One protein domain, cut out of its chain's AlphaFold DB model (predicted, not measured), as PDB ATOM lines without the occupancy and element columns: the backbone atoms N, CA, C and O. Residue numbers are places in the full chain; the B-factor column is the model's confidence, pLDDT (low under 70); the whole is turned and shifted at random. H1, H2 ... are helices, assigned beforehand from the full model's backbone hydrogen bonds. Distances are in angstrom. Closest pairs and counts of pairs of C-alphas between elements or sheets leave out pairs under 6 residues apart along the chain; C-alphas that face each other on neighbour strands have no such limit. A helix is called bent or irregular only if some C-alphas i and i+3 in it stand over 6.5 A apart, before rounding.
ATOM      1  N   PHE A  41     150.856 186.653 143.494       97.75
ATOM      2  CA  PHE A  41     150.249 187.943 143.177       97.75
ATOM      3  C   PHE A  41     148.768 187.898 142.792       97.75
ATOM      4  O   PHE A  41     148.193 188.961 142.602       97.75
ATOM      5  N   LEU A  42     148.136 186.728 142.656       96.94
ATOM      6  CA  LEU A  42     146.698 186.641 142.387       96.94
ATOM      7  C   LEU A  42     145.884 186.963 143.650       96.94
ATOM      8  O   LEU A  42     145.236 188.010 143.710       96.94
ATOM      9  N   PHE A  43     145.934 186.071 144.644       93.69
ATOM     10  CA  PHE A  43     145.075 186.121 145.832       93.69
ATOM     11  C   PHE A  43     145.814 186.351 147.157       93.69
ATOM     12  O   PHE A  43     145.178 186.743 148.132       93.69
ATOM     13  N   GLU A  44     147.128 186.123 147.231       93.38
ATOM     14  CA  GLU A  44     147.860 186.386 148.476       93.38
ATOM     15  C   GLU A  44     147.898 187.885 148.793       93.38
ATOM     16  O   GLU A  44     147.621 188.743 147.946       93.38
ATOM     17  N   ARG A  45     148.283 188.187 150.038       94.69
ATOM     18  CA  ARG A  45     148.432 189.554 150.538       94.69
ATOM     19  C   ARG A  45     149.237 190.414 149.564       94.69
ATOM     20  O   ARG A  45     150.288 190.000 149.078       94.69
ATOM     21  N   ASP A  46     148.764 191.637 149.361       97.75
ATOM     22  CA  ASP A  46     149.335 192.645 148.470       97.75
ATOM     23  C   ASP A  46     149.232 192.298 146.973       97.75
ATOM     24  O   ASP A  46     149.825 192.999 146.153       97.75
ATOM     25  N   GLY A  47     148.488 191.242 146.614       98.06
ATOM     26  CA  GLY A  47     148.217 190.814 145.242       98.06
ATOM     27  C   GLY A  47     147.124 191.619 144.525       98.06
ATOM     28  O   GLY A  47     146.724 192.709 144.940       98.06
ATOM     29  N   LEU A  48     146.628 191.071 143.414       98.44
ATOM     30  CA  LEU A  48     145.633 191.696 142.541       98.44
ATOM     31  C   LEU A  48     144.275 191.863 143.233       98.44
ATOM     32  O   LEU A  48     143.595 192.857 142.997       98.44
ATOM     33  N   VAL A  49     143.879 190.949 144.125       97.44
ATOM     34  CA  VAL A  49     142.639 191.135 144.901       97.44
ATOM     35  C   VAL A  49     142.715 192.380 145.788       97.44
ATOM     36  O   VAL A  49     141.835 193.239 145.704       97.44
ATOM     37  N   ASP A  50     143.784 192.523 146.576       97.81
ATOM     38  CA  ASP A  50     143.976 193.677 147.462       97.81
ATOM     39  C   ASP A  50     144.092 194.981 146.664       97.81
ATOM     40  O   ASP A  50     143.465 195.990 146.997       97.81
ATOM     41  N   LEU A  51     144.867 194.962 145.577       98.19
ATOM     42  CA  LEU A  51     145.047 196.127 144.721       98.19
ATOM     43  C   LEU A  51     143.731 196.553 144.056       98.19
ATOM     44  O   LEU A  51     143.406 197.740 144.060       98.19
ATOM     45  N   GLY A  52     142.956 195.599 143.535       98.00
ATOM     46  CA  GLY A  52     141.645 195.848 142.944       98.00
ATOM     47  C   GLY A  52     140.656 196.430 143.951       98.00
ATOM     48  O   GLY A  52     140.031 197.445 143.663       98.00
ATOM     49  N   TRP A  53     140.565 195.859 145.157       98.00
ATOM     50  CA  TRP A  53     139.717 196.382 146.235       98.00
ATOM     51  C   TRP A  53     140.061 197.830 146.615       98.00
ATOM     52  O   TRP A  53     139.176 198.667 146.811       98.00
ATOM     53  N   ILE A  54     141.352 198.158 146.704       98.56
ATOM     54  CA  ILE A  54     141.783 199.524 147.019       98.56
ATOM     55  C   ILE A  54     141.456 200.497 145.886       98.56
ATOM     56  O   ILE A  54     141.038 201.617 146.164       98.56
ATOM     57  N   LEU A  55     141.666 200.112 144.626       98.44
ATOM     58  CA  LEU A  55     141.438 201.012 143.494       98.44
ATOM     59  C   LEU A  55     139.956 201.164 143.131       98.44
ATOM     60  O   LEU A  55     139.582 202.239 142.664       98.44
ATOM     61  N   CYS A  56     139.137 200.132 143.363       98.31
ATOM     62  CA  CYS A  56     137.747 200.106 142.905       98.31
ATOM     63  C   CYS A  56     136.710 200.383 143.997       98.31
ATOM     64  O   CYS A  56     135.721 201.050 143.732       98.31
ATOM     65  N   GLU A  57     136.938 199.934 145.233       97.81
ATOM     66  CA  GLU A  57     135.895 199.959 146.276       97.81
ATOM     67  C   GLU A  57     136.224 200.907 147.432       97.81
ATOM     68  O   GLU A  57     135.352 201.511 148.050       97.81
ATOM     69  N   SER A  58     137.509 201.051 147.757       97.56
ATOM     70  CA  SER A  58     137.954 201.776 148.956       97.56
ATOM     71  C   SER A  58     139.017 202.831 148.658       97.56
ATOM     72  O   SER A  58     139.940 203.065 149.450       97.56
ATOM     73  N   PHE A  59     138.879 203.478 147.500       98.38
ATOM     74  CA  PHE A  59     139.869 204.411 146.987       98.38
ATOM     75  C   PHE A  59     140.103 205.600 147.925       98.38
ATOM     76  O   PHE A  59     139.200 206.332 148.325       98.38
ATOM     77  N   SER A  60     141.378 205.850 148.208       97.81
ATOM     78  CA  SER A  60     141.880 207.168 148.586       97.81
ATOM     79  C   SER A  60     143.304 207.316 148.055       97.81
ATOM     80  O   SER A  60     144.005 206.305 147.936       97.81
ATOM     81  N   PRO A  61     143.795 208.540 147.788       97.38
ATOM     82  CA  PRO A  61     145.149 208.728 147.259       97.38
ATOM     83  C   PRO A  61     146.237 208.046 148.106       97.38
ATOM     84  O   PRO A  61     147.154 207.420 147.576       97.38
ATOM     85  N   ASN A  62     146.108 208.091 149.438       97.69
ATOM     86  CA  ASN A  62     147.060 207.461 150.354       97.69
ATOM     87  C   ASN A  62     146.972 205.930 150.342       97.69
ATOM     88  O   ASN A  62     148.013 205.270 150.337       97.69
ATOM     89  N   ARG A  63     145.757 205.363 150.311       97.81
ATOM     90  CA  ARG A  63     145.557 203.909 150.210       97.81
ATOM     91  C   ARG A  63     146.102 203.381 148.887       97.81
ATOM     92  O   ARG A  63     146.884 202.434 148.898       97.81
ATOM     93  N   ALA A  64     145.769 204.044 147.781       98.19
ATOM     94  CA  ALA A  64     146.237 203.686 146.448       98.19
ATOM     95  C   ALA A  64     147.767 203.730 146.358       98.19
ATOM     96  O   ALA A  64     148.382 202.764 145.913       98.19
ATOM     97  N   ARG A  65     148.405 204.798 146.861       98.19
ATOM     98  CA  ARG A  65     149.872 204.896 146.911       98.19
ATOM     99  C   ARG A  65     150.496 203.715 147.659       98.19
ATOM    100  O   ARG A  65     151.444 203.116 147.160       98.19
ATOM    101  N   VAL A  66     149.970 203.370 148.837       98.38
ATOM    102  CA  VAL A  66     150.479 202.249 149.644       98.38
ATOM    103  C   VAL A  66     150.278 200.908 148.933       98.38
ATOM    104  O   VAL A  66     151.222 200.123 148.871       98.38
ATOM    105  N   ALA A  67     149.097 200.658 148.364       98.38
ATOM    106  CA  ALA A  67     148.795 199.419 147.646       98.38
ATOM    107  C   ALA A  67     149.692 199.235 146.412       98.38
ATOM    108  O   ALA A  67     150.287 198.177 146.235       98.38
ATOM    109  N   LEU A  68     149.884 200.289 145.613       98.50
ATOM    110  CA  LEU A  68     150.778 200.270 144.451       98.50
ATOM    111  C   LEU A  68     152.235 199.993 144.848       98.50
ATOM    112  O   LEU A  68     152.918 199.210 144.187       98.50
ATOM    113  N   THR A  69     152.723 200.609 145.932       98.56
ATOM    114  CA  THR A  69     154.067 200.328 146.460       98.56
ATOM    115  C   THR A  69     154.189 198.878 146.923       98.56
ATOM    116  O   THR A  69     155.168 198.222 146.577       98.56
ATOM    117  N   ARG A  70     153.206 198.358 147.664       98.56
ATOM    118  CA  ARG A  70     153.221 196.979 148.172       98.56
ATOM    119  C   ARG A  70     153.161 195.946 147.051       98.56
ATOM    120  O   ARG A  70     153.982 195.035 147.054       98.56
ATOM    121  N   PHE A  71     152.317 196.156 146.043       98.69
ATOM    122  CA  PHE A  71     152.266 195.296 144.860       98.69
ATOM    123  C   PHE A  71     153.599 195.304 144.089       98.69
ATOM    124  O   PHE A  71     154.107 194.251 143.709       98.69
ATOM    125  N   ARG A  72     154.247 196.472 143.915       98.38
ATOM    126  CA  ARG A  72     155.604 196.537 143.326       98.38
ATOM    127  C   ARG A  72     156.629 195.770 144.156       98.38
ATOM    128  O   ARG A  72     157.466 195.078 143.582       98.38
ATOM    129  N   THR A  73     156.579 195.885 145.482       98.50
ATOM    130  CA  THR A  73     157.466 195.135 146.381       98.50
ATOM    131  C   THR A  73     157.241 193.631 146.251       98.50
ATOM    132  O   THR A  73     158.219 192.912 146.068       98.50
ATOM    133  N   LEU A  74     155.986 193.170 146.252       98.38
ATOM    134  CA  LEU A  74     155.625 191.769 146.021       98.38
ATOM    135  C   LEU A  74     156.209 191.257 144.698       98.38
ATOM    136  O   LEU A  74     156.919 190.252 144.685       98.38
ATOM    137  N   MET A  75     155.997 191.987 143.599       98.31
ATOM    138  CA  MET A  75     156.525 191.611 142.282       98.31
ATOM    139  C   MET A  75     158.057 191.619 142.229       98.31
ATOM    140  O   MET A  75     158.659 190.760 141.584       98.31
ATOM    141  N   ASN A  76     158.709 192.559 142.917       97.81
ATOM    142  CA  ASN A  76     160.165 192.591 143.026       97.81
ATOM    143  C   ASN A  76     160.701 191.413 143.853       97.81
ATOM    144  O   ASN A  76     161.701 190.822 143.456       97.81
ATOM    145  N   GLN A  77     160.063 191.051 144.967       97.50
ATOM    146  CA  GLN A  77     160.450 189.875 145.750       97.50
ATOM    147  C   GLN A  77     160.284 188.603 144.921       97.50
ATOM    148  O   GLN A  77     161.232 187.835 144.801       97.50
ATOM    149  N   LEU A  78     159.137 188.430 144.262       96.06
ATOM    150  CA  LEU A  78     158.874 187.293 143.382       96.06
ATOM    151  C   LEU A  78     159.936 187.155 142.279       96.06
ATOM    152  O   LEU A  78     160.499 186.082 142.077       96.06
ATOM    153  N   ARG A  79     160.255 188.254 141.584       95.25
ATOM    154  CA  ARG A  79     161.239 188.242 140.494       95.25
ATOM    155  C   ARG A  79     162.651 187.901 140.969       95.25
ATOM    156  O   ARG A  79     163.401 187.346 140.179       95.25
ATOM    157  N   ASN A  80     163.010 188.230 142.211       95.44
ATOM    158  CA  ASN A  80     164.376 188.103 142.735       95.44
ATOM    159  C   ASN A  80     164.546 186.995 143.797       95.44
ATOM    160  O   ASN A  80     165.576 186.967 144.463       95.44
ATOM    161  N   GLY A  81     163.572 186.093 143.964       93.75
ATOM    162  CA  GLY A  81     163.690 184.948 144.879       93.75
ATOM    163  C   GLY A  81     163.463 185.275 146.359       93.75
ATOM    164  O   GLY A  81     164.122 184.731 147.240       93.75
ATOM    165  N   GLY A  82     162.556 186.208 146.655       94.62
ATOM    166  CA  GLY A  82     162.010 186.381 148.005       94.62
ATOM    167  C   GLY A  82     161.044 185.251 148.377       94.62
ATOM    168  O   GLY A  82     160.690 184.450 147.524       94.62
ATOM    169  N   PHE A  83     160.567 185.221 149.626       91.75
ATOM    170  CA  PHE A  83     159.662 184.181 150.164       91.75
ATOM    171  C   PHE A  83     160.252 182.762 150.215       91.75
ATOM    172  O   PHE A  83     159.505 181.793 150.104       91.75
ATOM    173  N   ASP A  84     161.573 182.643 150.362       91.88
ATOM    174  CA  ASP A  84     162.284 181.357 150.427       91.88
ATOM    175  C   ASP A  84     162.062 180.459 149.192       91.88
ATOM    176  O   ASP A  84     162.106 179.232 149.274       91.88
ATOM    177  N   GLN A  85     161.833 181.073 148.028       94.19
ATOM    178  CA  GLN A  85     161.685 180.404 146.733       94.19
ATOM    179  C   GLN A  85     162.716 180.935 145.727       94.19
ATOM    180  O   GLN A  85     163.243 182.037 145.902       94.19
ATOM    181  N   PRO A  86     163.014 180.191 144.650       95.81
ATOM    182  CA  PRO A  86     163.870 180.683 143.581       95.81
ATOM    183  C   PRO A  86     163.321 181.954 142.924       95.81
ATOM    184  O   PRO A  86     162.130 182.268 142.979       95.81
ATOM    185  N   LEU A  87     164.211 182.677 142.249       95.50
ATOM    186  CA  LEU A  87     163.831 183.780 141.374       95.50
ATOM    187  C   LEU A  87     163.018 183.273 140.170       95.50
ATOM    188  O   LEU A  87     163.166 182.121 139.755       95.50
ATOM    189  N   LEU A  88     162.202 184.143 139.564       95.12
ATOM    190  CA  LEU A  88     161.516 183.845 138.301       95.12
ATOM    191  C   LEU A  88     162.531 183.698 137.158       95.12
ATOM    192  O   LEU A  88     162.922 184.678 136.519       95.12
ATOM    193  N   ALA A  89     162.994 182.471 136.939       94.25
ATOM    194  CA  ALA A  89     164.072 182.160 136.014       94.25
ATOM    195  C   ALA A  89     163.563 181.810 134.610       94.25
ATOM    196  O   ALA A  89     162.496 181.222 134.442       94.25
ATOM    197  N   GLY A  90     164.376 182.136 133.605       95.25
ATOM    198  CA  GLY A  90     164.165 181.751 132.213       95.25
ATOM    199  C   GLY A  90     164.629 182.825 131.222       95.25
ATOM    200  O   GLY A  90     164.790 183.990 131.604       95.25
ATOM    201  N   PRO A  91     164.862 182.464 129.948       95.75
ATOM    202  CA  PRO A  91     165.292 183.417 128.929       95.75
ATOM    203  C   PRO A  91     164.287 184.565 128.775       95.75
ATOM    204  O   PRO A  91     163.112 184.342 128.510       95.75
ATOM    205  N   GLY A  92     164.742 185.806 128.969       96.50
ATOM    206  CA  GLY A  92     163.901 187.002 128.824       96.50
ATOM    207  C   GLY A  92     162.824 187.194 129.901       96.50
ATOM    208  O   GLY A  92     162.117 188.198 129.858       96.50
ATOM    209  N   VAL A  93     162.709 186.301 130.893       97.56
ATOM    210  CA  VAL A  93     161.672 186.387 131.939       97.56
ATOM    211  C   VAL A  93     161.821 187.669 132.753       97.56
ATOM    212  O   VAL A  93     160.848 188.394 132.936       97.56
ATOM    213  N   TYR A  94     163.037 188.014 133.185       97.19
ATOM    214  CA  TYR A  94     163.265 189.204 134.012       97.19
ATOM    215  C   TYR A  94     162.790 190.499 133.332       97.19
ATOM    216  O   TYR A  94     162.035 191.280 133.916       97.19
ATOM    217  N   SER A  95     163.226 190.735 132.091       97.75
ATOM    218  CA  SER A  95     162.833 191.913 131.313       97.75
ATOM    219  C   SER A  95     161.360 191.854 130.910       97.75
ATOM    220  O   SER A  95     160.673 192.870 130.990       97.75
ATOM    221  N   GLY A  96     160.850 190.673 130.557       98.31
ATOM    222  CA  GLY A  96     159.443 190.452 130.235       98.31
ATOM    223  C   GLY A  96     158.507 190.807 131.391       98.31
ATOM    224  O   GLY A  96     157.525 191.515 131.181       98.31
ATOM    225  N   VAL A  97     158.845 190.403 132.620       98.25
ATOM    226  CA  VAL A  97     158.088 190.765 133.830       98.25
ATOM    227  C   VAL A  97     158.064 192.283 134.013       98.25
ATOM    228  O   VAL A  97     157.014 192.836 134.324       98.25
ATOM    229  N   ASN A  98     159.185 192.979 133.788       98.19
ATOM    230  CA  ASN A  98     159.230 194.443 133.887       98.19
ATOM    231  C   ASN A  98     158.326 195.119 132.853       98.19
ATOM    232  O   ASN A  98     157.619 196.064 133.189       98.19
ATOM    233  N   VAL A  99     158.321 194.620 131.615       98.56
ATOM    234  CA  VAL A  99     157.456 195.138 130.547       98.56
ATOM    235  C   VAL A  99     155.980 194.893 130.868       98.56
ATOM    236  O   VAL A  99     155.172 195.811 130.736       98.56
ATOM    237  N   ALA A 100     155.626 193.690 131.325       98.56
ATOM    238  CA  ALA A 100     154.264 193.353 131.737       98.56
ATOM    239  C   ALA A 100     153.798 194.233 132.906       98.56
ATOM    240  O   ALA A 100     152.700 194.790 132.875       98.56
ATOM    241  N   LEU A 101     154.660 194.414 133.912       98.50
ATOM    242  CA  LEU A 101     154.373 195.247 135.074       98.50
ATOM    243  C   LEU A 101     154.203 196.714 134.677       98.50
ATOM    244  O   LEU A 101     153.250 197.347 135.116       98.50
ATOM    245  N   GLN A 102     155.079 197.251 133.825       98.38
ATOM    246  CA  GLN A 102     154.957 198.627 133.346       98.38
ATOM    247  C   GLN A 102     153.634 198.832 132.606       98.38
ATOM    248  O   GLN A 102     152.882 199.732 132.962       98.38
ATOM    249  N   ARG A 103     153.298 197.940 131.665       98.38
ATOM    250  CA  ARG A 103     152.035 197.986 130.915       98.38
ATOM    251  C   ARG A 103     150.816 197.952 131.836       98.38
ATOM    252  O   ARG A 103     149.855 198.675 131.605       98.38
ATOM    253  N   PHE A 104     150.848 197.122 132.876       98.44
ATOM    254  CA  PHE A 104     149.776 197.080 133.867       98.44
ATOM    255  C   PHE A 104     149.661 198.410 134.628       98.44
ATOM    256  O   PHE A 104     148.567 198.957 134.759       98.44
ATOM    257  N   PHE A 105     150.790 198.974 135.066       98.19
ATOM    258  CA  PHE A 105     150.839 200.254 135.777       98.19
ATOM    259  C   PHE A 105     150.439 201.454 134.917       98.19
ATOM    260  O   PHE A 105     149.840 202.385 135.452       98.19
ATOM    261  N   ASP A 106     150.702 201.423 133.613       97.31
ATOM    262  CA  ASP A 106     150.255 202.466 132.684       97.31
ATOM    263  C   ASP A 106     148.723 202.587 132.665       97.31
ATOM    264  O   ASP A 106     148.194 203.681 132.467       97.31
ATOM    265  N   VAL A 107     148.012 201.486 132.939       97.25
ATOM    266  CA  VAL A 107     146.549 201.465 133.054       97.25
ATOM    267  C   VAL A 107     146.086 201.930 134.435       97.25
ATOM    268  O   VAL A 107     145.241 202.817 134.535       97.25
ATOM    269  N   ILE A 108     146.618 201.338 135.508       97.25
ATOM    270  CA  ILE A 108     146.053 201.520 136.860       97.25
ATOM    271  C   ILE A 108     146.598 202.735 137.619       97.25
ATOM    272  O   ILE A 108     146.012 203.197 138.601       97.25
ATOM    273  N   ALA A 109     147.756 203.236 137.202       97.19
ATOM    274  CA  ALA A 109     148.457 204.329 137.853       97.19
ATOM    275  C   ALA A 109     149.230 205.159 136.817       97.19
ATOM    276  O   ALA A 109     150.464 205.238 136.892       97.19
ATOM    277  N   PRO A 110     148.539 205.780 135.842       92.94
ATOM    278  CA  PRO A 110     149.199 206.608 134.842       92.94
ATOM    279  C   PRO A 110     149.990 207.719 135.543       92.94
ATOM    280  O   PRO A 110     149.508 208.337 136.494       92.94
ATOM    281  N   GLN A 111     151.225 207.956 135.092       91.88
ATOM    282  CA  GLN A 111     152.190 208.868 135.737       91.88
ATOM    283  C   GLN A 111     152.621 208.433 137.155       91.88
ATOM    284  O   GLN A 111     153.155 209.227 137.925       91.88
ATOM    285  N   GLY A 112     152.399 207.168 137.519       93.06
ATOM    286  CA  GLY A 112     152.745 206.615 138.829       93.06
ATOM    287  C   GLY A 112     151.757 206.954 139.949       93.06
ATOM    288  O   GLY A 112     152.024 206.603 141.099       93.06
ATOM    289  N   ILE A 113     150.630 207.599 139.635       95.12
ATOM    290  CA  ILE A 113     149.600 207.995 140.601       95.12
ATOM    291  C   ILE A 113     148.366 207.119 140.394       95.12
ATOM    292  O   ILE A 113     147.750 207.153 139.330       95.12
ATOM    293  N   GLY A 114     147.997 206.350 141.421       94.44
ATOM    294  CA  GLY A 114     146.781 205.537 141.403       94.44
ATOM    295  C   GLY A 114     145.526 206.392 141.263       94.44
ATOM    296  O   GLY A 114     145.436 207.474 141.848       94.44
ATOM    297  N   ARG A 115     144.554 205.893 140.503       92.06
ATOM    298  CA  ARG A 115     143.268 206.556 140.261       92.06
ATOM    299  C   ARG A 115     142.117 205.665 140.732       92.06
ATOM    300  O   ARG A 115     142.309 204.451 140.779       92.06
ATOM    301  N   PRO A 116     140.956 206.238 141.093       96.94
ATOM    302  CA  PRO A 116     139.760 205.429 141.277       96.94
ATOM    303  C   PRO A 116     139.415 204.768 139.940       96.94
ATOM    304  O   PRO A 116     139.586 205.382 138.881       96.94
ATOM    305  N   MET A 117     138.981 203.515 139.984       95.81
ATOM    306  CA  MET A 117     138.668 202.722 138.798       95.81
ATOM    307  C   MET A 117     137.430 201.871 139.036       95.81
ATOM    308  O   MET A 117     137.083 201.586 140.167       95.81
ATOM    309  N   GLU A 118     136.813 201.404 137.960       97.25
ATOM    310  CA  GLU A 118     135.734 200.426 138.046       97.25
ATOM    311  C   GLU A 118     136.276 199.027 137.746       97.25
ATOM    312  O   GLU A 118     137.149 198.851 136.883       97.25
ATOM    313  N   TYR A 119     135.719 198.010 138.405       97.62
ATOM    314  CA  TYR A 119     136.105 196.613 138.194       97.62
ATOM    315  C   TYR A 119     136.092 196.166 136.718       97.62
ATOM    316  O   TYR A 119     137.068 195.538 136.296       97.62
ATOM    317  N   PRO A 120     135.107 196.554 135.879       96.81
ATOM    318  CA  PRO A 120     135.127 196.271 134.441       96.81
ATOM    319  C   PRO A 120     136.353 196.801 133.683       96.81
ATOM    320  O   PRO A 120     136.670 196.284 132.617       96.81
ATOM    321  N   THR A 121     137.056 197.813 134.206       96.25
ATOM    322  CA  THR A 121     138.338 198.287 133.646       96.25
ATOM    323  C   THR A 121     139.533 197.596 134.304       96.25
ATOM    324  O   THR A 121     140.519 197.286 133.632       96.25
ATOM    325  N   TYR A 122     139.455 197.319 135.607       98.06
ATOM    326  CA  TYR A 122     140.527 196.659 136.352       98.06
ATOM    327  C   TYR A 122     140.751 195.204 135.909       98.06
ATOM    328  O   TYR A 122     141.893 194.808 135.660       98.06
ATOM    329  N   TYR A 123     139.684 194.410 135.768       97.44
ATOM    330  CA  TYR A 123     139.798 192.979 135.467       97.44
ATOM    331  C   TYR A 123     140.495 192.686 134.133       97.44
ATOM    332  O   TYR A 123     141.416 191.867 134.137       97.44
ATOM    333  N   PRO A 124     140.180 193.362 133.008       97.62
ATOM    334  CA  PRO A 124     140.923 193.158 131.766       97.62
ATOM    335  C   PRO A 124     142.416 193.489 131.888       97.62
ATOM    336  O   PRO A 124     143.249 192.774 131.331       97.62
ATOM    337  N   ALA A 125     142.776 194.533 132.643       98.12
ATOM    338  CA  ALA A 125     144.171 194.913 132.862       98.12
ATOM    339  C   ALA A 125     144.922 193.864 133.699       98.12
ATOM    340  O   ALA A 125     146.017 193.439 133.328       98.12
ATOM    341  N   ALA A 126     144.308 193.405 134.792       98.38
ATOM    342  CA  ALA A 126     144.843 192.359 135.657       98.38
ATOM    343  C   ALA A 126     144.984 191.020 134.913       98.38
ATOM    344  O   ALA A 126     146.018 190.354 135.008       98.38
ATOM    345  N   ARG A 127     143.988 190.663 134.096       98.19
ATOM    346  CA  ARG A 127     144.015 189.468 133.247       98.19
ATOM    347  C   ARG A 127     145.111 189.526 132.202       98.19
ATOM    348  O   ARG A 127     145.837 188.553 132.018       98.19
ATOM    349  N   ARG A 128     145.263 190.669 131.531       98.12
ATOM    350  CA  ARG A 128     146.348 190.861 130.568       98.12
ATOM    351  C   ARG A 128     147.708 190.713 131.243       98.12
ATOM    352  O   ARG A 128     148.576 190.046 130.690       98.12
ATOM    353  N   PHE A 129     147.870 191.289 132.432       98.62
ATOM    354  CA  PHE A 129     149.092 191.150 133.213       98.62
ATOM    355  C   PHE A 129     149.394 189.682 133.540       98.62
ATOM    356  O   PHE A 129     150.491 189.214 133.245       98.62
ATOM    357  N   PHE A 130     148.424 188.924 134.060       98.38
ATOM    358  CA  PHE A 130     148.598 187.490 134.312       98.38
ATOM    359  C   PHE A 130     148.958 186.717 133.031       98.38
ATOM    360  O   PHE A 130     149.920 185.950 133.030       98.38
ATOM    361  N   ALA A 131     148.257 186.969 131.920       97.81
ATOM    362  CA  ALA A 131     148.525 186.329 130.631       97.81
ATOM    363  C   ALA A 131     149.933 186.638 130.083       97.81
ATOM    364  O   ALA A 131     150.577 185.762 129.497       97.81
ATOM    365  N   ASP A 132     150.444 187.856 130.298       98.00
ATOM    366  CA  ASP A 132     151.821 188.216 129.952       98.00
ATOM    367  C   ASP A 132     152.827 187.377 130.775       98.00
ATOM    368  O   ASP A 132     153.784 186.850 130.211       98.00
ATOM    369  N   ILE A 133     152.591 187.171 132.080       98.12
ATOM    370  CA  ILE A 133     153.443 186.324 132.943       98.12
ATOM    371  C   ILE A 133     153.394 184.848 132.522       98.12
ATOM    372  O   ILE A 133     154.435 184.198 132.420       98.12
ATOM    373  N   VAL A 134     152.201 184.329 132.229       97.50
ATOM    374  CA  VAL A 134     152.000 182.969 131.707       97.50
ATOM    375  C   VAL A 134     152.773 182.760 130.406       97.50
ATOM    376  O   VAL A 134     153.469 181.756 130.251       97.50
ATOM    377  N   SER A 135     152.701 183.727 129.488       96.81
ATOM    378  CA  SER A 135     153.381 183.658 128.190       96.81
ATOM    379  C   SER A 135     154.900 183.526 128.345       96.81
ATOM    380  O   SER A 135     155.526 182.772 127.600       96.81
ATOM    381  N   LEU A 136     155.490 184.203 129.339       97.12
ATOM    382  CA  LEU A 136     156.916 184.078 129.665       97.12
ATOM    383  C   LEU A 136     157.266 182.685 130.200       97.12
ATOM    384  O   LEU A 136     158.307 182.128 129.859       97.12
ATOM    385  N   GLY A 137     156.405 182.106 131.035       96.25
ATOM    386  CA  GLY A 137     156.604 180.753 131.552       96.25
ATOM    387  C   GLY A 137     156.532 179.692 130.453       96.25
ATOM    388  O   GLY A 137     157.402 178.828 130.364       96.25
ATOM    389  N   ILE A 138     155.542 179.800 129.566       96.44
ATOM    390  CA  ILE A 138     155.381 178.928 128.391       96.44
ATOM    391  C   ILE A 138     156.603 179.012 127.475       96.44
ATOM    392  O   ILE A 138     157.125 177.983 127.050       96.44
ATOM    393  N   SER A 139     157.123 180.217 127.215       95.56
ATOM    394  CA  SER A 139     158.295 180.380 126.347       95.56
ATOM    395  C   SER A 139     159.568 179.739 126.909       95.56
ATOM    396  O   SER A 139     160.517 179.521 126.160       95.56
ATOM    397  N   CYS A 140     159.602 179.412 128.205       95.31
ATOM    398  CA  CYS A 140     160.719 178.700 128.826       95.31
ATOM    399  C   CYS A 140     160.686 177.183 128.585       95.31
ATOM    400  O   CYS A 140     161.681 176.510 128.856       95.31
ATOM    401  N   LYS A 141     159.571 176.635 128.085       94.94
ATOM    402  CA  LYS A 141     159.410 175.203 127.818       94.94
ATOM    403  C   LYS A 141     158.760 174.984 126.454       94.94
ATOM    404  O   LYS A 141     157.541 175.069 126.300       94.94
ATOM    405  N   ALA A 142     159.595 174.705 125.453       92.44
ATOM    406  CA  ALA A 142     159.146 174.448 124.089       92.44
ATOM    407  C   ALA A 142     158.136 173.288 124.037       92.44
ATOM    408  O   ALA A 142     158.304 172.281 124.719       92.44
ATOM    409  N   GLY A 143     157.088 173.445 123.226       91.00
ATOM    410  CA  GLY A 143     156.017 172.454 123.095       91.00
ATOM    411  C   GLY A 143     154.998 172.450 124.239       91.00
ATOM    412  O   GLY A 143     154.071 171.643 124.209       91.00
ATOM    413  N   SER A 144     155.123 173.344 125.226       94.50
ATOM    414  CA  SER A 144     154.110 173.467 126.272       94.50
ATOM    415  C   SER A 144     152.780 173.989 125.719       94.50
ATOM    416  O   SER A 144     152.717 174.962 124.969       94.50
ATOM    417  N   THR A 145     151.703 173.312 126.103       95.00
ATOM    418  CA  THR A 145     150.308 173.662 125.793       95.00
ATOM    419  C   THR A 145     149.529 174.024 127.056       95.00
ATOM    420  O   THR A 145     148.376 174.438 126.980       95.00
TER     421      THR A 145
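AT A GLANCE: This is residues 41 to 145 of the 252 residues of the protein "Sulfotransferase" of Paracoccus yeei (UniProt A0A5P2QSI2). Four helices stand side by side in a four-cornered bundle, with the longest helix, H4, beside H3 on one side and the short H1 on the other, and H2 at the corner across from H4. It is two helical hairpins, H1 with H2 and H3 with H4, set next to each other, and it is only partly closed: H1 reaches along just one end of H2 and H4, and H2 and H3 are close but not clearly touching. The 105 printed residues have four named helices, in the order H1, H2, H3, H4, and no named strand; the class is all helix. The whole is compact, with a radius of gyration of the C-alphas of 14.1 A, and only just elongated, spanning 43 by 28 by 24 A.

IN THESE COORDINATES: H4 is residues 119 to 139, 29.9 A from first to last C-alpha, from C-alpha 119 at (136.105, 196.613, 138.194) to C-alpha 139 at (158.295, 180.380, 126.347). It is neither bent nor irregular, but only just: C-alphas 121 and 124 are 6.0 A apart. H3 is residues 93 to 108, 22.3 A long. H2 is residues 61 to 79, 26.9 A long. H1 is residues 48 to 56, 11.5 A long, and begins with C-alpha 48 at (145.633, 191.696, 142.541).

HOW THE PARTS SIT: H4 and H3 touch and form a helical hairpin, running opposite ways at a shallow tilt of 8 degrees; their closest C-alphas, of Leu 136 and Val 93, are 5.8 A apart. H4 touches H1 with residues 119 to 126 alone. The closest C-alphas there, of Tyr 119 and Cys 56, are 6.1 A apart, and the two helices run opposite ways at a shallow tilt of 27 degrees. H1 and H2 form the other hairpin, opposite ways at a shallow tilt of 19 degrees. H2 touches H1 with residues 63 to 71 alone, and the closest C-alphas, of Ala 67 and Leu 51, are 5.8 A apart. H2 and H3 are close but not clearly touching, opposite ways at a shallow tilt of 13 degrees, with the C-alphas of Arg 79 and Tyr 94 closest at 6.9 A. H2 and H4 are apart; H1 and H3 are only just apart, at 8.1 A between their closest C-alphas. In H1 and H2 every O i to N i+4 pair is within hydrogen-bond range; in H3 11 of 12 are, and in H4 15 of 17.

THE WHOLE: The two C-alphas farthest apart, of Ser 60 and Gly 143, are 45.3 A from each other. The printed part has no cut. The link from H1 to H2 is tight, that from H3 to H4 short, and that from H2 to H3 long. This long link, residues 80 to 92, has its C-alphas 14 to 20 A from the mean of all C-alphas. The mean pLDDT of the printed part is 96.8, and no printed residue is under 70.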